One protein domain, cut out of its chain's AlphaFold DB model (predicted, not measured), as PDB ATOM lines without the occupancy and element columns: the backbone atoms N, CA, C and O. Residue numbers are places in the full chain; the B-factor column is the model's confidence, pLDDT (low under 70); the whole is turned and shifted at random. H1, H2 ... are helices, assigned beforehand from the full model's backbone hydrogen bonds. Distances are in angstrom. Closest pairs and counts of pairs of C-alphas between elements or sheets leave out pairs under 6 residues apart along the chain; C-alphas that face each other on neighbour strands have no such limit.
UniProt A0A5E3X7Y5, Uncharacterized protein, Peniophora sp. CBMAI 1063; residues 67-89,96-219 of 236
ATOM      1  N   GLU A  67     -24.360  -1.431   9.925       54.06
ATOM      2  CA  GLU A  67     -24.633  -0.604   8.745       54.06
ATOM      3  C   GLU A  67     -25.297   0.732   9.103       54.06
ATOM      4  O   GLU A  67     -24.919   1.759   8.548       54.06
ATOM      5  N   GLU A  68     -26.216   0.771  10.073       58.50
ATOM      6  CA  GLU A  68     -26.811   2.022  10.564       58.50
ATOM      7  C   GLU A  68     -25.812   2.876  11.364       58.50
ATOM      8  O   GLU A  68     -25.810   4.101  11.231       58.50
ATOM      9  N   ILE A  69     -24.905   2.262  12.135       58.81
ATOM     10  CA  ILE A  69     -23.793   2.976  12.790       58.81
ATOM     11  C   ILE A  69     -22.823   3.538  11.737       58.81
ATOM     12  O   ILE A  69     -22.398   4.694  11.848       58.81
ATOM     13  N   ALA A  70     -22.513   2.774  10.685       60.97
ATOM     14  CA  ALA A  70     -21.712   3.250   9.558       60.97
ATOM     15  C   ALA A  70     -22.425   4.376   8.784       60.97
ATOM     16  O   ALA A  70     -21.794   5.372   8.431       60.97
ATOM     17  N   ALA A  71     -23.744   4.282   8.582       60.50
ATOM     18  CA  ALA A  71     -24.551   5.314   7.934       60.50
ATOM     19  C   ALA A  71     -24.612   6.606   8.762       60.50
ATOM     20  O   ALA A  71     -24.363   7.682   8.223       60.50
ATOM     21  N   ALA A  72     -24.850   6.521  10.075       59.41
ATOM     22  CA  ALA A  72     -24.829   7.675  10.977       59.41
ATOM     23  C   ALA A  72     -23.441   8.344  11.030       59.41
ATOM     24  O   ALA A  72     -23.333   9.571  11.057       59.41
ATOM     25  N   THR A  73     -22.371   7.545  10.989       61.06
ATOM     26  CA  THR A  73     -20.987   8.036  10.904       61.06
ATOM     27  C   THR A  73     -20.702   8.700   9.548       61.06
ATOM     28  O   THR A  73     -20.063   9.748   9.504       61.06
ATOM     29  N   LYS A  74     -21.242   8.162   8.445       65.69
ATOM     30  CA  LYS A  74     -21.142   8.745   7.094       65.69
ATOM     31  C   LYS A  74     -21.925  10.057   6.950       65.69
ATOM     32  O   LYS A  74     -21.442  10.979   6.300       65.69
ATOM     33  N   VAL A  75     -23.107  10.162   7.563       67.31
ATOM     34  CA  VAL A  75     -23.890  11.411   7.605       67.31
ATOM     35  C   VAL A  75     -23.138  12.498   8.377       67.31
ATOM     36  O   VAL A  75     -23.128  13.646   7.942       67.31
ATOM     37  N   GLU A  76     -22.448  12.155   9.472       64.06
ATOM     38  CA  GLU A  76     -21.591  13.129  10.158       64.06
ATOM     39  C   GLU A  76     -20.348  13.498   9.337       64.06
ATOM     40  O   GLU A  76     -19.991  14.668   9.303       64.06
ATOM     41  N   ALA A  77     -19.715  12.552   8.632       61.00
ATOM     42  CA  ALA A  77     -18.590  12.864   7.746       61.00
ATOM     43  C   ALA A  77     -18.985  13.911   6.685       61.00
ATOM     44  O   ALA A  77     -18.339  14.952   6.587       61.00
ATOM     45  N   ALA A  78     -20.121  13.718   6.006       61.16
ATOM     46  CA  ALA A  78     -20.667  14.698   5.061       61.16
ATOM     47  C   ALA A  78     -21.054  16.039   5.729       61.16
ATOM     48  O   ALA A  78     -20.937  17.103   5.123       61.16
ATOM     49  N   ARG A  79     -21.490  16.020   6.997       61.66
ATOM     50  CA  ARG A  79     -21.780  17.233   7.784       61.66
ATOM     51  C   ARG A  79     -20.507  17.989   8.187       61.66
ATOM     52  O   ARG A  79     -20.531  19.217   8.235       61.66
ATOM     53  N   LEU A  80     -19.410  17.284   8.462       58.53
ATOM     54  CA  LEU A  80     -18.090  17.860   8.733       58.53
ATOM     55  C   LEU A  80     -17.479  18.465   7.461       58.53
ATOM     56  O   LEU A  80     -16.969  19.581   7.520       58.53
ATOM     57  N   GLU A  81     -17.609  17.787   6.317       59.84
ATOM     58  CA  GLU A  81     -17.246  18.314   4.991       59.84
ATOM     59  C   GLU A  81     -18.033  19.592   4.661       59.84
ATOM     60  O   GLU A  81     -17.436  20.621   4.349       59.84
ATOM     61  N   ALA A  82     -19.361  19.579   4.823       58.62
ATOM     62  CA  ALA A  82     -20.195  20.765   4.617       58.62
ATOM     63  C   ALA A  82     -19.814  21.924   5.558       58.62
ATOM     64  O   ALA A  82     -19.794  23.081   5.144       58.62
ATOM     65  N   ARG A  83     -19.456  21.628   6.817       55.62
ATOM     66  CA  ARG A  83     -19.005  22.639   7.785       55.62
ATOM     67  C   ARG A  83     -17.625  23.215   7.452       55.62
ATOM     68  O   ARG A  83     -17.357  24.353   7.824       55.62
ATOM     69  N   ALA A  84     -16.765  22.477   6.749       52.75
ATOM     70  CA  ALA A  84     -15.466  22.983   6.304       52.75
ATOM     71  C   ALA A  84     -15.593  24.096   5.246       52.75
ATOM     72  O   ALA A  84     -14.719  24.953   5.168       52.75
ATOM     73  N   MET A  85     -16.690  24.124   4.478       53.81
ATOM     74  CA  MET A  85     -16.932  25.136   3.438       53.81
ATOM     75  C   MET A  85     -17.418  26.494   3.977       53.81
ATOM     76  O   MET A  85     -17.358  27.482   3.251       53.81
ATOM     77  N   ASP A  86     -17.891  26.557   5.227       42.72
ATOM     78  CA  ASP A  86     -18.556  27.738   5.815       42.72
ATOM     79  C   ASP A  86     -17.671  28.495   6.835       42.72
ATOM     80  O   ASP A  86     -18.057  29.524   7.392       42.72
ATOM     81  N   ILE A  87     -16.452  28.007   7.105       47.06
ATOM     82  CA  ILE A  87     -15.517  28.653   8.040       47.06
ATOM     83  C   ILE A  87     -14.599  29.623   7.286       47.06
ATOM     84  O   ILE A  87     -13.608  29.239   6.670       47.06
ATOM     85  N   ASN A  88     -14.931  30.910   7.398       39.41
ATOM     86  CA  ASN A  88     -14.125  32.043   6.937       39.41
ATOM     87  C   ASN A  88     -12.648  31.938   7.397       39.41
ATOM     88  O   ASN A  88     -12.377  31.659   8.568       39.41
ATOM     89  N   MET A  89     -11.701  32.189   6.482       41.50
ATOM     90  CA  MET A  89     -10.259  31.922   6.624       41.50
ATOM     91  C   MET A  89      -9.511  32.875   7.583       41.50
ATOM     92  O   MET A  89      -8.578  33.577   7.197       41.50
ATOM     93  N   ARG A  96       1.978  21.360  15.439       63.22
ATOM     94  CA  ARG A  96       2.472  19.983  15.398       63.22
ATOM     95  C   ARG A  96       2.463  19.392  16.809       63.22
ATOM     96  O   ARG A  96       3.363  19.674  17.599       63.22
ATOM     97  N   ILE A  97       1.466  18.565  17.115       64.38
ATOM     98  CA  ILE A  97       1.443  17.801  18.366       64.38
ATOM     99  C   ILE A  97       2.578  16.766  18.385       64.38
ATOM    100  O   ILE A  97       3.018  16.270  17.346       64.38
ATOM    101  N   SER A  98       3.063  16.438  19.580       61.78
ATOM    102  CA  SER A  98       4.088  15.417  19.801       61.78
ATOM    103  C   SER A  98       3.681  14.562  20.989       61.78
ATOM    104  O   SER A  98       3.500  15.077  22.087       61.78
ATOM    105  N   LEU A  99       3.570  13.251  20.771       62.53
ATOM    106  CA  LEU A  99       3.225  12.284  21.818       62.53
ATOM    107  C   LEU A  99       4.472  11.725  22.537       62.53
ATOM    108  O   LEU A  99       4.361  10.885  23.426       62.53
ATOM    109  N   ARG A 100       5.680  12.202  22.182       53.56
ATOM    110  CA  ARG A 100       6.927  11.845  22.882       53.56
ATOM    111  C   ARG A 100       6.872  12.338  24.330       53.56
ATOM    112  O   ARG A 100       6.799  13.540  24.556       53.56
ATOM    113  N   GLY A 101       6.969  11.410  25.281       52.97
ATOM    114  CA  GLY A 101       6.923  11.698  26.719       52.97
ATOM    115  C   GLY A 101       5.548  11.508  27.367       52.97
ATOM    116  O   GLY A 101       5.441  11.665  28.579       52.97
ATOM    117  N   VAL A 102       4.512  11.134  26.606       59.97
ATOM    118  CA  VAL A 102       3.245  10.675  27.191       59.97
ATOM    119  C   VAL A 102       3.376   9.189  27.518       59.97
ATOM    120  O   VAL A 102       3.471   8.362  26.612       59.97
ATOM    121  N   ASP A 103       3.378   8.842  28.805       56.97
ATOM    122  CA  ASP A 103       3.321   7.443  29.243       56.97
ATOM    123  C   ASP A 103       1.894   6.905  29.094       56.97
ATOM    124  O   ASP A 103       1.066   6.960  30.003       56.97
ATOM    125  N   LEU A 104       1.608   6.448  27.880       56.25
ATOM    126  CA  LEU A 104       0.347   5.826  27.479       56.25
ATOM    127  C   LEU A 104       0.268   4.359  27.921       56.25
ATOM    128  O   LEU A 104      -0.819   3.804  28.020       56.25
ATOM    129  N   THR A 105       1.424   3.746  28.182       53.88
ATOM    130  CA  THR A 105       1.599   2.328  28.514       53.88
ATOM    131  C   THR A 105       1.263   1.992  29.961       53.88
ATOM    132  O   THR A 105       0.710   0.927  30.201       53.88
ATOM    133  N   ASN A 106       1.557   2.884  30.913       51.22
ATOM    134  CA  ASN A 106       1.285   2.658  32.339       51.22
ATOM    135  C   ASN A 106       0.018   3.375  32.849       51.22
ATOM    136  O   ASN A 106      -0.266   3.333  34.045       51.22
ATOM    137  N   LYS A 107      -0.713   4.094  31.983       51.44
ATOM    138  CA  LYS A 107      -1.892   4.900  32.370       51.44
ATOM    139  C   LYS A 107      -3.225   4.453  31.791       51.44
ATOM    140  O   LYS A 107      -4.248   4.887  32.299       51.44
ATOM    141  N   LEU A 108      -3.208   3.644  30.744       56.31
ATOM    142  CA  LEU A 108      -4.394   3.060  30.141       56.31
ATOM    143  C   LEU A 108      -4.196   1.545  30.248       56.31
ATOM    144  O   LEU A 108      -3.395   0.988  29.503       56.31
ATOM    145  N   ASP A 109      -4.843   0.894  31.216       52.91
ATOM    146  CA  ASP A 109      -4.758  -0.564  31.369       52.91
ATOM    147  C   ASP A 109      -5.900  -1.238  30.585       52.91
ATOM    148  O   ASP A 109      -7.045  -0.780  30.579       52.91
ATOM    149  N   PHE A 110      -5.580  -2.303  29.850       51.25
ATOM    150  CA  PHE A 110      -6.414  -2.813  28.753       51.25
ATOM    151  C   PHE A 110      -7.164  -4.106  29.066       51.25
ATOM    152  O   PHE A 110      -7.907  -4.604  28.220       51.25
ATOM    153  N   ALA A 111      -7.017  -4.638  30.279       48.16
ATOM    154  CA  ALA A 111      -7.669  -5.872  30.721       48.16
ATOM    155  C   ALA A 111      -9.071  -5.659  31.342       48.16
ATOM    156  O   ALA A 111      -9.520  -6.474  32.150       48.16
ATOM    157  N   HIS A 112      -9.777  -4.573  31.003       53.16
ATOM    158  CA  HIS A 112     -11.048  -4.237  31.654       53.16
ATOM    159  C   HIS A 112     -12.291  -4.895  31.015       53.16
ATOM    160  O   HIS A 112     -12.454  -4.869  29.793       53.16
ATOM    161  N   PRO A 113     -13.204  -5.468  31.831       48.66
ATOM    162  CA  PRO A 113     -14.435  -6.094  31.353       48.66
ATOM    163  C   PRO A 113     -15.485  -5.062  30.907       48.66
ATOM    164  O   PRO A 113     -15.419  -3.879  31.240       48.66
ATOM    165  N   ALA A 114     -16.494  -5.532  30.166       48.62
ATOM    166  CA  ALA A 114     -17.540  -4.693  29.584       48.62
ATOM    167  C   ALA A 114     -18.301  -3.861  30.641       48.62
ATOM    168  O   ALA A 114     -19.107  -4.389  31.403       48.62
ATOM    169  N   GLY A 115     -18.059  -2.546  30.644       56.34
ATOM    170  CA  GLY A 115     -18.717  -1.577  31.530       56.34
ATOM    171  C   GLY A 115     -17.922  -0.282  31.747       56.34
ATOM    172  O   GLY A 115     -18.516   0.768  31.961       56.34
ATOM    173  N   THR A 116     -16.593  -0.321  31.620       70.06
ATOM    174  CA  THR A 116     -15.679   0.792  31.959       70.06
ATOM    175  C   THR A 116     -15.444   1.824  30.844       70.06
ATOM    176  O   THR A 116     -14.563   2.673  30.978       70.06
ATOM    177  N   TRP A 117     -16.220   1.793  29.750       78.88
ATOM    178  CA  TRP A 117     -16.020   2.666  28.577       78.88
ATOM    179  C   TRP A 117     -15.872   4.150  28.940       78.88
ATOM    180  O   TRP A 117     -14.990   4.819  28.413       78.88
ATOM    181  N   HIS A 118     -16.710   4.656  29.850       80.38
ATOM    182  CA  HIS A 118     -16.679   6.063  30.252       80.38
ATOM    183  C   HIS A 118     -15.349   6.449  30.909       80.38
ATOM    184  O   HIS A 118     -14.768   7.458  30.526       80.38
ATOM    185  N   THR A 119     -14.819   5.611  31.805       82.25
ATOM    186  CA  THR A 119     -13.523   5.826  32.468       82.25
ATOM    187  C   THR A 119     -12.380   5.860  31.453       82.25
ATOM    188  O   THR A 119     -11.654   6.846  31.392       82.25
ATOM    189  N   TRP A 120     -12.290   4.858  30.568       84.00
ATOM    190  CA  TRP A 120     -11.288   4.823  29.490       84.00
ATOM    191  C   TRP A 120     -11.396   6.044  28.560       84.00
ATOM    192  O   TRP A 120     -10.392   6.634  28.165       84.00
ATOM    193  N   ALA A 121     -12.624   6.459  28.227       86.50
ATOM    194  CA  ALA A 121     -12.883   7.593  27.346       86.50
ATOM    195  C   ALA A 121     -12.540   8.944  28.001       86.50
ATOM    196  O   ALA A 121     -12.172   9.887  27.297       86.50
ATOM    197  N   GLU A 122     -12.645   9.052  29.324       86.88
ATOM    198  CA  GLU A 122     -12.209  10.214  30.102       86.88
ATOM    199  C   GLU A 122     -10.681  10.239  30.255       86.88
ATOM    200  O   GLU A 122     -10.063  11.250  29.918       86.88
ATOM    201  N   GLU A 123     -10.054   9.124  30.636       86.25
ATOM    202  CA  GLU A 123      -8.594   8.984  30.770       86.25
ATOM    203  C   GLU A 123      -7.857   9.256  29.452       86.25
ATOM    204  O   GLU A 123      -6.857   9.985  29.429       86.25
ATOM    205  N   LEU A 124      -8.371   8.734  28.332       87.31
ATOM    206  CA  LEU A 124      -7.839   8.996  26.995       87.31
ATOM    207  C   LEU A 124      -7.975  10.483  26.621       87.31
ATOM    208  O   LEU A 124      -7.024  11.085  26.116       87.31
ATOM    209  N   GLN A 125      -9.127  11.102  26.899       90.25
ATOM    210  CA  GLN A 125      -9.353  12.529  26.647       90.25
ATOM    211  C   GLN A 125      -8.490  13.440  27.527       90.25
ATOM    212  O   GLN A 125      -8.029  14.473  27.041       90.25
ATOM    213  N   GLU A 126      -8.272  13.101  28.796       87.69
ATOM    214  CA  GLU A 126      -7.421  13.865  29.713       87.69
ATOM    215  C   GLU A 126      -5.948  13.754  29.291       87.69
ATOM    216  O   GLU A 126      -5.234  14.755  29.181       87.69
ATOM    217  N   THR A 127      -5.505  12.533  28.981       85.25
ATOM    218  CA  THR A 127      -4.128  12.228  28.580       85.25
ATOM    219  C   THR A 127      -3.772  12.879  27.244       85.25
ATOM    220  O   THR A 127      -2.726  13.519  27.135       85.25
ATOM    221  N   LEU A 128      -4.664  12.823  26.249       86.06
ATOM    222  CA  LEU A 128      -4.492  13.558  24.992       86.06
ATOM    223  C   LEU A 128      -4.746  15.064  25.141       86.06
ATOM    224  O   LEU A 128      -4.199  15.852  24.371       86.06
ATOM    225  N   GLY A 129      -5.532  15.495  26.131       85.81
ATOM    226  CA  GLY A 129      -5.743  16.907  26.457       85.81
ATOM    227  C   GLY A 129      -4.438  17.618  26.823       85.81
ATOM    228  O   GLY A 129      -4.162  18.697  26.301       85.81
ATOM    229  N   LYS A 130      -3.582  16.959  27.617       84.31
ATOM    230  CA  LYS A 130      -2.257  17.460  28.046       84.31
ATOM    231  C   LYS A 130      -1.281  17.740  26.896       84.31
ATOM    232  O   LYS A 130      -0.329  18.490  27.083       84.31
ATOM    233  N   VAL A 131      -1.523  17.173  25.712       82.00
ATOM    234  CA  VAL A 131      -0.715  17.362  24.490       82.00
ATOM    235  C   VAL A 131      -1.510  17.976  23.329       82.00
ATOM    236  O   VAL A 131      -1.066  17.945  22.183       82.00
ATOM    237  N   GLY A 132      -2.705  18.517  23.594       83.31
ATOM    238  CA  GLY A 132      -3.597  19.109  22.585       83.31
ATOM    239  C   GLY A 132      -4.290  18.109  21.646       83.31
ATOM    240  O   GLY A 132      -5.187  18.492  20.897       83.31
ATOM    241  N   GLY A 133      -3.941  16.820  21.717       85.88
ATOM    242  CA  GLY A 133      -4.468  15.753  20.865       85.88
ATOM    243  C   GLY A 133      -5.969  15.480  21.021       85.88
ATOM    244  O   GLY A 133      -6.578  14.942  20.099       85.88
ATOM    245  N   LYS A 134      -6.599  15.901  22.133       89.00
ATOM    246  CA  LYS A 134      -8.051  15.739  22.366       89.00
ATOM    247  C   LYS A 134      -8.906  16.270  21.202       89.00
ATOM    248  O   LYS A 134      -9.934  15.673  20.893       89.00
ATOM    249  N   ARG A 135      -8.454  17.324  20.512       88.50
ATOM    250  CA  ARG A 135      -9.172  17.941  19.380       88.50
ATOM    251  C   ARG A 135      -9.345  17.036  18.162       88.50
ATOM    252  O   ARG A 135     -10.310  17.204  17.418       88.50
ATOM    253  N   PHE A 136      -8.460  16.052  17.988       89.56
ATOM    254  CA  PHE A 136      -8.608  15.019  16.961       89.56
ATOM    255  C   PHE A 136      -9.669  13.971  17.329       89.56
ATOM    256  O   PHE A 136     -10.260  13.392  16.426       89.56
ATOM    257  N   LEU A 137      -9.960  13.747  18.620       89.88
ATOM    258  CA  LEU A 137     -11.064  12.876  19.052       89.88
ATOM    259  C   LEU A 137     -12.420  13.591  18.987       89.88
ATOM    260  O   LEU A 137     -13.414  12.998  18.574       89.88
ATOM    261  N   THR A 138     -12.479  14.862  19.390       88.25
ATOM    262  CA  THR A 138     -13.733  15.640  19.421       88.25
ATOM    263  C   THR A 138     -14.179  16.139  18.047       88.25
ATOM    264  O   THR A 138     -15.345  16.491  17.893       88.25
ATOM    265  N   GLY A 139     -13.288  16.153  17.049       86.38
ATOM    266  CA  GLY A 139     -13.573  16.717  15.725       86.38
ATOM    267  C   GLY A 139     -13.527  18.251  15.693       86.38
ATOM    268  O   GLY A 139     -13.995  18.859  14.735       86.38
ATOM    269  N   GLU A 140     -12.963  18.889  16.727       87.94
ATOM    270  CA  GLU A 140     -12.746  20.346  16.787       87.94
ATOM    271  C   GLU A 140     -11.792  20.850  15.695       87.94
ATOM    272  O   GLU A 140     -11.893  21.999  15.266       87.94
ATOM    273  N   TRP A 141     -10.852  20.008  15.258       86.06
ATOM    274  CA  TRP A 141      -9.950  20.307  14.152       86.06
ATOM    275  C   TRP A 141     -10.406  19.586  12.887       86.06
ATOM    276  O   TRP A 141     -10.158  18.392  12.715       86.06
ATOM    277  N   LEU A 142     -11.043  20.343  11.990       86.94
ATOM    278  CA  LEU A 142     -11.255  19.940  10.601       86.94
ATOM    279  C   LEU A 142      -9.902  19.825   9.880       86.94
ATOM    280  O   LEU A 142      -8.948  20.521  10.230       86.94
ATOM    281  N   MET A 143      -9.830  18.952   8.877       87.50
ATOM    282  CA  MET A 143      -8.644  18.801   8.034       87.50
ATOM    283  C   MET A 143      -8.488  20.037   7.127       87.50
ATOM    284  O   MET A 143      -9.410  20.323   6.364       87.50
ATOM    285  N   PRO A 144      -7.355  20.764   7.172       88.00
ATOM    286  CA  PRO A 144      -7.105  21.880   6.262       88.00
ATOM    287  C   PRO A 144      -6.989  21.412   4.808       88.00
ATOM    288  O   PRO A 144      -6.446  20.337   4.541       88.00
ATOM    289  N   ASP A 145      -7.447  22.237   3.868       88.19
ATOM    290  CA  ASP A 145      -7.274  21.992   2.433       88.19
ATOM    291  C   ASP A 145      -5.783  22.142   2.049       88.19
ATOM    292  O   ASP A 145      -5.198  23.214   2.268       88.19
ATOM    293  N   PRO A 146      -5.139  21.099   1.482       90.06
ATOM    294  CA  PRO A 146      -3.730  21.145   1.101       90.06
ATOM    295  C   PRO A 146      -3.422  22.139  -0.030       90.06
ATOM    296  O   PRO A 146      -2.253  22.478  -0.208       90.06
ATOM    297  N   ALA A 147      -4.419  22.624  -0.780       90.69
ATOM    298  CA  ALA A 147      -4.227  23.652  -1.804       90.69
ATOM    299  C   ALA A 147      -3.916  25.039  -1.206       90.69
ATOM    300  O   ALA A 147      -3.177  25.811  -1.818       90.69
ATOM    301  N   TRP A 148      -4.439  25.341  -0.010       90.69
ATOM    302  CA  TRP A 148      -4.284  26.648   0.649       90.69
ATOM    303  C   TRP A 148      -3.346  26.594   1.859       90.69
ATOM    304  O   TRP A 148      -2.527  27.492   2.043       90.69
ATOM    305  N   GLU A 149      -3.413  25.532   2.672       87.75
ATOM    306  CA  GLU A 149      -2.577  25.371   3.870       87.75
ATOM    307  C   GLU A 149      -1.858  24.001   3.926       87.75
ATOM    308  O   GLU A 149      -2.056  23.234   4.876       87.75
ATOM    309  N   PRO A 150      -0.955  23.671   2.979       87.62
ATOM    310  CA  PRO A 150      -0.267  22.370   2.947       87.62
ATOM    311  C   PRO A 150       0.544  22.066   4.221       87.62
ATOM    312  O   PRO A 150       0.676  20.910   4.623       87.62
ATOM    313  N   ALA A 151       1.059  23.093   4.907       85.31
ATOM    314  CA  ALA A 151       1.751  22.927   6.185       85.31
ATOM    315  C   ALA A 151       0.794  22.558   7.339       85.31
ATOM    316  O   ALA A 151       1.120  21.688   8.149       85.31
ATOM    317  N   SER A 152      -0.388  23.181   7.401       85.62
ATOM    318  CA  SER A 152      -1.419  22.851   8.393       85.62
ATOM    319  C   SER A 152      -2.039  21.484   8.100       85.62
ATOM    320  O   SER A 152      -2.249  20.712   9.034       85.62
ATOM    321  N   HIS A 153      -2.249  21.148   6.822       89.25
ATOM    322  CA  HIS A 153      -2.692  19.827   6.373       89.25
ATOM    323  C   HIS A 153      -1.736  18.723   6.850       89.25
ATOM    324  O   HIS A 153      -2.151  17.814   7.560       89.25
ATOM    325  N   ASN A 154      -0.434  18.846   6.567       89.69
ATOM    326  CA  ASN A 154       0.559  17.854   7.001       89.69
ATOM    327  C   ASN A 154       0.646  17.724   8.535       89.69
ATOM    328  O   ASN A 154       0.788  16.615   9.051       89.69
ATOM    329  N   ASN A 155       0.523  18.829   9.283       87.56
ATOM    330  CA  ASN A 155       0.442  18.782  10.750       87.56
ATOM    331  C   ASN A 155      -0.839  18.088  11.243       87.56
ATOM    332  O   ASN A 155      -0.785  17.364  12.239       87.56
ATOM    333  N   TRP A 156      -1.973  18.302  10.568       92.00
ATOM    334  CA  TRP A 156      -3.242  17.651  10.884       92.00
ATOM    335  C   TRP A 156      -3.160  16.146  10.640       92.00
ATOM    336  O   TRP A 156      -3.454  15.380  11.552       92.00
ATOM    337  N   THR A 157      -2.691  15.717   9.466       91.56
ATOM    338  CA  THR A 157      -2.604  14.298   9.086       91.56
ATOM    339  C   THR A 157      -1.709  13.522  10.050       91.56
ATOM    340  O   THR A 157      -2.170  12.559  10.659       91.56
ATOM    341  N   LEU A 158      -0.493  14.013  10.318       89.75
ATOM    342  CA  LEU A 158       0.422  13.397  11.291       89.75
ATOM    343  C   LEU A 158      -0.142  13.388  12.724       89.75
ATOM    344  O   LEU A 158       0.127  12.465  13.492       89.75
ATOM    345  N   GLY A 159      -0.909  14.412  13.112       88.94
ATOM    346  CA  GLY A 159      -1.561  14.470  14.421       88.94
ATOM    347  C   GLY A 159      -2.724  13.482  14.547       88.94
ATOM    348  O   GLY A 159      -2.819  12.766  15.543       88.94
ATOM    349  N   ASN A 160      -3.560  13.390  13.511       92.44
ATOM    350  CA  ASN A 160      -4.649  12.427  13.394       92.44
ATOM    351  C   ASN A 160      -4.117  10.985  13.413       92.44
ATOM    352  O   ASN A 160      -4.596  10.182  14.208       92.44
ATOM    353  N   GLU A 161      -3.099  10.674  12.606       90.75
ATOM    354  CA  GLU A 161      -2.426   9.368  12.581       90.75
ATOM    355  C   GLU A 161      -1.836   9.001  13.944       90.75
ATOM    356  O   GLU A 161      -1.998   7.870  14.401       90.75
ATOM    357  N   ALA A 162      -1.183   9.945  14.628       89.00
ATOM    358  CA  ALA A 162      -0.603   9.704  15.945       89.00
ATOM    359  C   ALA A 162      -1.683   9.418  17.004       89.00
ATOM    360  O   ALA A 162      -1.553   8.461  17.768       89.00
ATOM    361  N   VAL A 163      -2.770  10.199  17.032       89.94
ATOM    362  CA  VAL A 163      -3.891   9.982  17.964       89.94
ATOM    363  C   VAL A 163      -4.642   8.685  17.650       89.94
ATOM    364  O   VAL A 163      -4.946   7.926  18.572       89.94
ATOM    365  N   LEU A 164      -4.886   8.383  16.372       90.62
ATOM    366  CA  LEU A 164      -5.482   7.123  15.925       90.62
ATOM    367  C   LEU A 164      -4.600   5.929  16.305       90.62
ATOM    368  O   LEU A 164      -5.109   4.950  16.837       90.62
ATOM    369  N   SER A 165      -3.284   6.016  16.094       87.56
ATOM    370  CA  SER A 165      -2.325   4.959  16.445       87.56
ATOM    371  C   SER A 165      -2.305   4.688  17.943       87.56
ATOM    372  O   SER A 165      -2.289   3.528  18.356       87.56
ATOM    373  N   VAL A 166      -2.367   5.738  18.768       85.62
ATOM    374  CA  VAL A 166      -2.517   5.594  20.218       85.62
ATOM    375  C   VAL A 166      -3.837   4.913  20.549       85.62
ATOM    376  O   VAL A 166      -3.808   3.867  21.190       85.62
ATOM    377  N   MET A 167      -4.964   5.416  20.044       87.44
ATOM    378  CA  MET A 167      -6.277   4.832  20.318       87.44
ATOM    379  C   MET A 167      -6.384   3.364  19.859       87.44
ATOM    380  O   MET A 167      -6.939   2.529  20.564       87.44
ATOM    381  N   LEU A 168      -5.816   3.011  18.702       86.44
ATOM    382  CA  LEU A 168      -5.784   1.637  18.194       86.44
ATOM    383  C   LEU A 168      -4.767   0.758  18.930       86.44
ATOM    384  O   LEU A 168      -4.968  -0.454  19.018       86.44
ATOM    385  N   SER A 169      -3.696   1.314  19.499       83.19
ATOM    386  CA  SER A 169      -2.863   0.576  20.457       83.19
ATOM    387  C   SER A 169      -3.669   0.259  21.725       83.19
ATOM    388  O   SER A 169      -3.669  -0.890  22.169       83.19
ATOM    389  N   SER A 170      -4.471   1.221  22.190       79.06
ATOM    390  CA  SER A 170      -5.145   1.254  23.487       79.06
ATOM    391  C   SER A 170      -6.534   0.590  23.527       79.06
ATOM    392  O   SER A 170      -7.438   1.075  24.209       79.06
ATOM    393  N   LEU A 171      -6.724  -0.493  22.772       80.31
ATOM    394  CA  LEU A 171      -7.989  -1.231  22.636       80.31
ATOM    395  C   LEU A 171      -7.769  -2.746  22.725       80.31
ATOM    396  O   LEU A 171      -6.670  -3.245  22.471       80.31
ATOM    397  N   HIS A 172      -8.840  -3.494  22.988       79.50
ATOM    398  CA  HIS A 172      -8.851  -4.946  22.823       79.50
ATOM    399  C   HIS A 172      -8.810  -5.319  21.319       79.50
ATOM    400  O   HIS A 172      -9.423  -4.612  20.513       79.50
ATOM    401  N   PRO A 173      -8.119  -6.399  20.885       79.81
ATOM    402  CA  PRO A 173      -7.956  -6.733  19.461       79.81
ATOM    403  C   PRO A 173      -9.260  -6.771  18.655       79.81
ATOM    404  O   PRO A 173      -9.329  -6.172  17.584       79.81
ATOM    405  N   THR A 174     -10.325  -7.357  19.215       79.06
ATOM    406  CA  THR A 174     -11.663  -7.415  18.592       79.06
ATOM    407  C   THR A 174     -12.196  -6.042  18.176       79.06
ATOM    408  O   THR A 174     -12.893  -5.932  17.172       79.06
ATOM    409  N   ASP A 175     -11.864  -4.988  18.920       83.69
ATOM    410  CA  ASP A 175     -12.372  -3.639  18.675       83.69
ATOM    411  C   ASP A 175     -11.510  -2.880  17.656       83.69
ATOM    412  O   ASP A 175     -12.037  -2.080  16.884       83.69
ATOM    413  N   LYS A 176     -10.216  -3.222  17.557       85.50
ATOM    414  CA  LYS A 176      -9.330  -2.793  16.457       85.50
ATOM    415  C   LYS A 176      -9.809  -3.374  15.130       85.50
ATOM    416  O   LYS A 176      -9.912  -2.655  14.139       85.50
ATOM    417  N   ASP A 177     -10.130  -4.664  15.119       83.88
ATOM    418  CA  ASP A 177     -10.569  -5.376  13.917       83.88
ATOM    419  C   ASP A 177     -11.996  -4.982  13.512       83.88
ATOM    420  O   ASP A 177     -12.287  -4.845  12.323       83.88
ATOM    421  N   TRP A 178     -12.863  -4.678  14.485       85.00
ATOM    422  CA  TRP A 178     -14.157  -4.048  14.222       85.00
ATOM    423  C   TRP A 178     -14.019  -2.651  13.599       85.00
ATOM    424  O   TRP A 178     -14.708  -2.370  12.621       85.00
ATOM    425  N   ILE A 179     -13.111  -1.790  14.083       86.75
ATOM    426  CA  ILE A 179     -12.843  -0.494  13.430       86.75
ATOM    427  C   ILE A 179     -12.366  -0.719  11.990       86.75
ATOM    428  O   ILE A 179     -12.986  -0.208  11.061       86.75
ATOM    429  N   ARG A 180     -11.322  -1.532  11.785       86.00
ATOM    430  CA  ARG A 180     -10.742  -1.810  10.454       86.00
ATOM    431  C   ARG A 180     -11.758  -2.338   9.440       86.00
ATOM    432  O   ARG A 180     -11.634  -2.049   8.258       86.00
ATOM    433  N   SER A 181     -12.747  -3.112   9.888       84.06
ATOM    434  CA  SER A 181     -13.810  -3.651   9.027       84.06
ATOM    435  C   SER A 181     -15.017  -2.718   8.857       84.06
ATOM    436  O   SER A 181     -15.755  -2.861   7.883       84.06
ATOM    437  N   SER A 182     -15.212  -1.740   9.750       81.75
ATOM    438  CA  SER A 182     -16.335  -0.787   9.689       81.75
ATOM    439  C   SER A 182     -16.106   0.385   8.727       81.75
ATOM    440  O   SER A 182     -17.070   1.038   8.323       81.75
ATOM    441  N   PHE A 183     -14.857   0.667   8.343       83.81
ATOM    442  CA  PHE A 183     -14.499   1.794   7.478       83.81
ATOM    443  C   PHE A 183     -13.927   1.330   6.132       83.81
ATOM    444  O   PHE A 183     -13.043   0.482   6.064       83.81
ATOM    445  N   LYS A 184     -14.411   1.920   5.029       75.69
ATOM    446  CA  LYS A 184     -13.881   1.685   3.672       75.69
ATOM    447  C   LYS A 184     -12.693   2.611   3.382       75.69
ATOM    448  O   LYS A 184     -12.772   3.462   2.501       75.69
ATOM    449  N   GLY A 185     -11.629   2.456   4.165       80.88
ATOM    450  CA  GLY A 185     -10.436   3.308   4.173       80.88
ATOM    451  C   GLY A 185      -9.962   3.580   5.603       80.88
ATOM    452  O   GLY A 185     -10.632   3.187   6.557       80.88
ATOM    453  N   GLU A 186      -8.824   4.259   5.753       78.81
ATOM    454  CA  GLU A 186      -8.319   4.657   7.074       78.81
ATOM    455  C   GLU A 186      -9.267   5.680   7.731       78.81
ATOM    456  O   GLU A 186      -9.517   6.744   7.153       78.81
ATOM    457  N   PRO A 187      -9.829   5.395   8.920       87.12
ATOM    458  CA  PRO A 187     -10.705   6.333   9.606       87.12
ATOM    459  C   PRO A 187      -9.915   7.474  10.241       87.12
ATOM    460  O   PRO A 187      -8.799   7.297  10.725       87.12
ATOM    461  N   THR A 188     -10.533   8.647  10.357       91.62
ATOM    462  CA  THR A 188      -9.993   9.687  11.242       91.62
ATOM    463  C   THR A 188     -10.149   9.264  12.704       91.62
ATOM    464  O   THR A 188     -11.067   8.513  13.057       91.62
ATOM    465  N   ALA A 189      -9.283   9.779  13.578       91.62
ATOM    466  CA  ALA A 189      -9.361   9.547  15.016       91.62
ATOM    467  C   ALA A 189     -10.751   9.905  15.575       91.62
ATOM    468  O   ALA A 189     -11.296   9.153  16.380       91.62
ATOM    469  N   HIS A 190     -11.367  10.987  15.077       92.75
ATOM    470  CA  HIS A 190     -12.732  11.381  15.425       92.75
ATOM    471  C   HIS A 190     -13.765  10.316  15.043       92.75
ATOM    472  O   HIS A 190     -14.570   9.916  15.882       92.75
ATOM    473  N   LEU A 191     -13.752   9.846  13.790       91.19
ATOM    474  CA  LEU A 191     -14.754   8.897  13.298       91.19
ATOM    475  C   LEU A 191     -14.623   7.540  13.998       91.19
ATOM    476  O   LEU A 191     -15.632   6.976  14.416       91.19
ATOM    477  N   ALA A 192     -13.398   7.048  14.203       90.88
ATOM    478  CA  ALA A 192     -13.160   5.808  14.935       90.88
ATOM    479  C   ALA A 192     -13.539   5.931  16.427       90.88
ATOM    480  O   ALA A 192     -14.208   5.046  16.961       90.88
ATOM    481  N   TYR A 193     -13.199   7.045  17.088       91.69
ATOM    482  CA  TYR A 193     -13.596   7.312  18.477       91.69
ATOM    483  C   TYR A 193     -15.118   7.419  18.630       91.69
ATOM    484  O   TYR A 193     -15.697   6.816  19.531       91.69
ATOM    485  N   ARG A 194     -15.791   8.127  17.714       89.94
ATOM    486  CA  ARG A 194     -17.254   8.244  17.685       89.94
ATOM    487  C   ARG A 194     -17.938   6.910  17.388       89.94
ATOM    488  O   ARG A 194     -18.981   6.638  17.977       89.94
ATOM    489  N   ALA A 195     -17.364   6.068  16.531       87.75
ATOM    490  CA  ALA A 195     -17.882   4.728  16.266       87.75
ATOM    491  C   ALA A 195     -17.806   3.839  17.522       87.75
ATOM    492  O   ALA A 195     -18.802   3.211  17.881       87.75
ATOM    493  N   LEU A 196     -16.677   3.847  18.246       87.00
ATOM    494  CA  LEU A 196     -16.569   3.187  19.555       87.00
ATOM    495  C   LEU A 196     -17.582   3.762  20.552       87.00
ATOM    496  O   LEU A 196     -18.325   3.003  21.168       87.00
ATOM    497  N   ALA A 197     -17.670   5.091  20.664       86.31
ATOM    498  CA  ALA A 197     -18.606   5.760  21.562       86.31
ATOM    499  C   ALA A 197     -20.054   5.345  21.284       86.31
ATOM    500  O   ALA A 197     -20.763   4.978  22.215       86.31
ATOM    501  N   MET A 198     -20.481   5.323  20.018       83.31
ATOM    502  CA  MET A 198     -21.786   4.793  19.606       83.31
ATOM    503  C   MET A 198     -21.947   3.333  20.038       83.31
ATOM    504  O   MET A 198     -22.925   2.998  20.701       83.31
ATOM    505  N   ARG A 199     -20.969   2.472  19.736       80.56
ATOM    506  CA  ARG A 199     -21.025   1.039  20.048       80.56
ATOM    507  C   ARG A 199     -21.109   0.750  21.552       80.56
ATOM    508  O   ARG A 199     -21.884  -0.122  21.927       80.56
ATOM    509  N   TYR A 200     -20.393   1.476  22.413       76.00
ATOM    510  CA  TYR A 200     -20.451   1.276  23.870       76.00
ATOM    511  C   TYR A 200     -21.569   2.065  24.571       76.00
ATOM    512  O   TYR A 200     -22.096   1.576  25.564       76.00
ATOM    513  N   THR A 201     -22.005   3.229  24.077       73.25
ATOM    514  CA  THR A 201     -23.159   3.943  24.678       73.25
ATOM    515  C   THR A 201     -24.505   3.349  24.269       73.25
ATOM    516  O   THR A 201     -25.442   3.363  25.062       73.25
ATOM    517  N   GLN A 202     -24.595   2.718  23.093       61.00
ATOM    518  CA  GLN A 202     -25.719   1.840  22.752       61.00
ATOM    519  C   GLN A 202     -25.664   0.502  23.516       61.00
ATOM    520  O   GLN A 202     -26.662  -0.221  23.551       61.00
ATOM    521  N   CYS A 203     -24.556   0.186  24.211       51.78
ATOM    522  CA  CYS A 203     -24.487  -0.922  25.171       51.78
ATOM    523  C   CYS A 203     -25.165  -0.603  26.515       51.78
ATOM    524  O   CYS A 203     -24.582  -0.788  27.585       51.78
ATOM    525  N   GLY A 204     -26.445  -0.224  26.465       55.88
ATOM    526  CA  GLY A 204     -27.344  -0.395  27.607       55.88
ATOM    527  C   GLY A 204     -27.495  -1.878  27.986       55.88
ATOM    528  O   GLY A 204     -26.960  -2.772  27.320       55.88
ATOM    529  N   THR A 205     -28.270  -2.171  29.032       51.28
ATOM    530  CA  THR A 205     -28.369  -3.512  29.645       51.28
ATOM    531  C   THR A 205     -28.642  -4.637  28.637       51.28
ATOM    532  O   THR A 205     -28.082  -5.721  28.755       51.28
ATOM    533  N   ALA A 206     -29.431  -4.380  27.587       47.38
ATOM    534  CA  ALA A 206     -29.717  -5.349  26.525       47.38
ATOM    535  C   ALA A 206     -28.472  -5.806  25.737       47.38
ATOM    536  O   ALA A 206     -28.392  -6.963  25.322       47.38
ATOM    537  N   ALA A 207     -27.484  -4.931  25.539       54.16
ATOM    538  CA  ALA A 207     -26.240  -5.272  24.855       54.16
ATOM    539  C   ALA A 207     -25.121  -5.698  25.819       54.16
ATOM    540  O   ALA A 207     -24.292  -6.512  25.423       54.16
ATOM    541  N   GLN A 208     -25.166  -5.311  27.101       55.94
ATOM    542  CA  GLN A 208     -24.423  -6.032  28.148       55.94
ATOM    543  C   GLN A 208     -24.866  -7.504  28.211       55.94
ATOM    544  O   GLN A 208     -24.025  -8.398  28.225       55.94
ATOM    545  N   ILE A 209     -26.178  -7.769  28.134       56.88
ATOM    546  CA  ILE A 209     -26.736  -9.125  28.025       56.88
ATOM    547  C   ILE A 209     -26.273  -9.814  26.734       56.88
ATOM    548  O   ILE A 209     -25.862 -10.964  26.805       56.88
ATOM    549  N   ARG A 210     -26.259  -9.150  25.566       56.03
ATOM    550  CA  ARG A 210     -25.728  -9.769  24.327       56.03
ATOM    551  C   ARG A 210     -24.221 -10.047  24.384       56.03
ATOM    552  O   ARG A 210     -23.798 -11.089  23.902       56.03
ATOM    553  N   LEU A 211     -23.420  -9.173  24.996       54.47
ATOM    554  CA  LEU A 211     -21.990  -9.419  25.225       54.47
ATOM    555  C   LEU A 211     -21.773 -10.591  26.193       54.47
ATOM    556  O   LEU A 211     -20.915 -11.430  25.936       54.47
ATOM    557  N   LEU A 212     -22.582 -10.687  27.253       62.44
ATOM    558  CA  LEU A 212     -22.574 -11.818  28.181       62.44
ATOM    559  C   LEU A 212     -22.990 -13.118  27.478       62.44
ATOM    560  O   LEU A 212     -22.297 -14.121  27.610       62.44
ATOM    561  N   VAL A 213     -24.067 -13.098  26.688       64.56
ATOM    562  CA  VAL A 213     -24.535 -14.244  25.895       64.56
ATOM    563  C   VAL A 213     -23.453 -14.686  24.916       64.56
ATOM    564  O   VAL A 213     -23.054 -15.838  24.983       64.56
ATOM    565  N   SER A 214     -22.868 -13.797  24.111       57.97
ATOM    566  CA  SER A 214     -21.798 -14.191  23.183       57.97
ATOM    567  C   SER A 214     -20.462 -14.538  23.851       57.97
ATOM    568  O   SER A 214     -19.644 -15.224  23.240       57.97
ATOM    569  N   ALA A 215     -20.227 -14.136  25.103       59.72
ATOM    570  CA  ALA A 215     -19.127 -14.669  25.908       59.72
ATOM    571  C   ALA A 215     -19.431 -16.098  26.398       59.72
ATOM    572  O   ALA A 215     -18.590 -16.983  26.255       59.72
ATOM    573  N   LEU A 216     -20.642 -16.346  26.907       61.38
ATOM    574  CA  LEU A 216     -21.107 -17.670  27.331       61.38
ATOM    575  C   LEU A 216     -21.176 -18.651  26.150       61.38
ATOM    576  O   LEU A 216     -20.677 -19.763  26.258       61.38
ATOM    577  N   GLU A 217     -21.704 -18.236  24.998       63.88
ATOM    578  CA  GLU A 217     -21.732 -19.023  23.759       63.88
ATOM    579  C   GLU A 217     -20.324 -19.462  23.350       63.88
ATOM    580  O   GLU A 217     -20.133 -20.623  23.004       63.88
ATOM    581  N   ARG A 218     -19.310 -18.590  23.453       55.94
ATOM    582  CA  ARG A 218     -17.904 -18.959  23.194       55.94
ATOM    583  C   ARG A 218     -17.363 -19.948  24.228       55.94
ATOM    584  O   ARG A 218     -16.714 -20.917  23.849       55.94
ATOM    585  N   LEU A 219     -17.667 -19.745  25.512       54.56
ATOM    586  CA  LEU A 219     -17.275 -20.655  26.597       54.56
ATOM    587  C   LEU A 219     -17.944 -22.040  26.495       54.56
ATOM    588  O   LEU A 219     -17.352 -23.022  26.931       54.56
TER     589      LEU A 219
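AT A GLANCE: This is residues 67 to 89 and 96 to 219 of the 236 residues of an uncharacterized protein of Peniophora sp. CBMAI 1063 (UniProt A0A5E3X7Y5). A cluster of helices is gathered round H6, which lies in the middle: the long H4 and the short H3 pack on its beginning, H1 packs on it from another side with residues 69 to 77, and H2 and H5 lie close by. At one end H7 leads away from this body, and its residues 213 to 219 stick out, while residues 96 to 116, with no named element, run along the outside. The printed part has 147 residues with seven named helices, H1 to H7 in order along the chain, and no named strand; its class is all helix. It is compact, with a radius of gyration of the C-alphas of 16.6 A, and spans 55 by 37 by 21 A.

IN THESE COORDINATES: The longest helix, H4, covers residues 150 to 169 and is 28.1 A long, from C-alpha 150 at (-0.267, 22.370, 2.947) to C-alpha 169 at (-2.863, 0.576, 20.457). H6 covers residues 189 to 201, 17.8 A, and H3 residues 134 to 138, 6.4 A. H2 is residues 117 to 129, 17.7 A, and H5 is residues 173 to 182, 14.2 A. H1, residues 67 to 84, 25.4 A, begins with C-alpha 67 at (-24.633, -0.604, 8.745). H7, residues 205 to 219, 20.6 A, ends with C-alpha 219 at (-17.275, -20.655, 26.597).

HOW THE PARTS SIT: H4 touches H6, with residues 160 to 167 of H4 and 189 to 193 of H6 alone; the closest C-alphas, of Leu 164 and Ala 189, are 4.7 A apart. The two run the same way at a shallow tilt of 35.0 degrees, only just short of steep. H3 touches H4, closest at the C-alphas of Phe 136 and Asn 160, 5.9 A. H3 and H6 are the hub, touching three helices each, and they touch each other, closest at the C-alphas of Leu 137 and His 190, 4.3 A. H2 touches H3 with residues 125 to 129 alone, closest at the C-alphas of Leu 128 and Lys 134, 4.9 A. H1 touches H6, opposite ways at a steep tilt of 40 degrees, with the C-alphas of Thr 73 and Leu 191 closest, 6.7 A. H5 is close to H6 but not clearly touching it, with the C-alphas of Ile 179 and Ala 192 closest, 6.5 A. H7 touches no helix. In each of the seven helices every O i to N i+4 pair is within hydrogen-bond range.

THE WHOLE: The two C-alphas farthest apart, of Met 89 and Leu 219, are 56.7 A apart. Residues 90 to 95 are cut out, with 19.5 A between C-alphas 89 and 96. The link from H3 to H4 is long, with 11 residues. Confidence is low, with pLDDT under 70, in residues 67 to 89, 96 to 115 and 202 to 219; the mean of the printed part is 73.6.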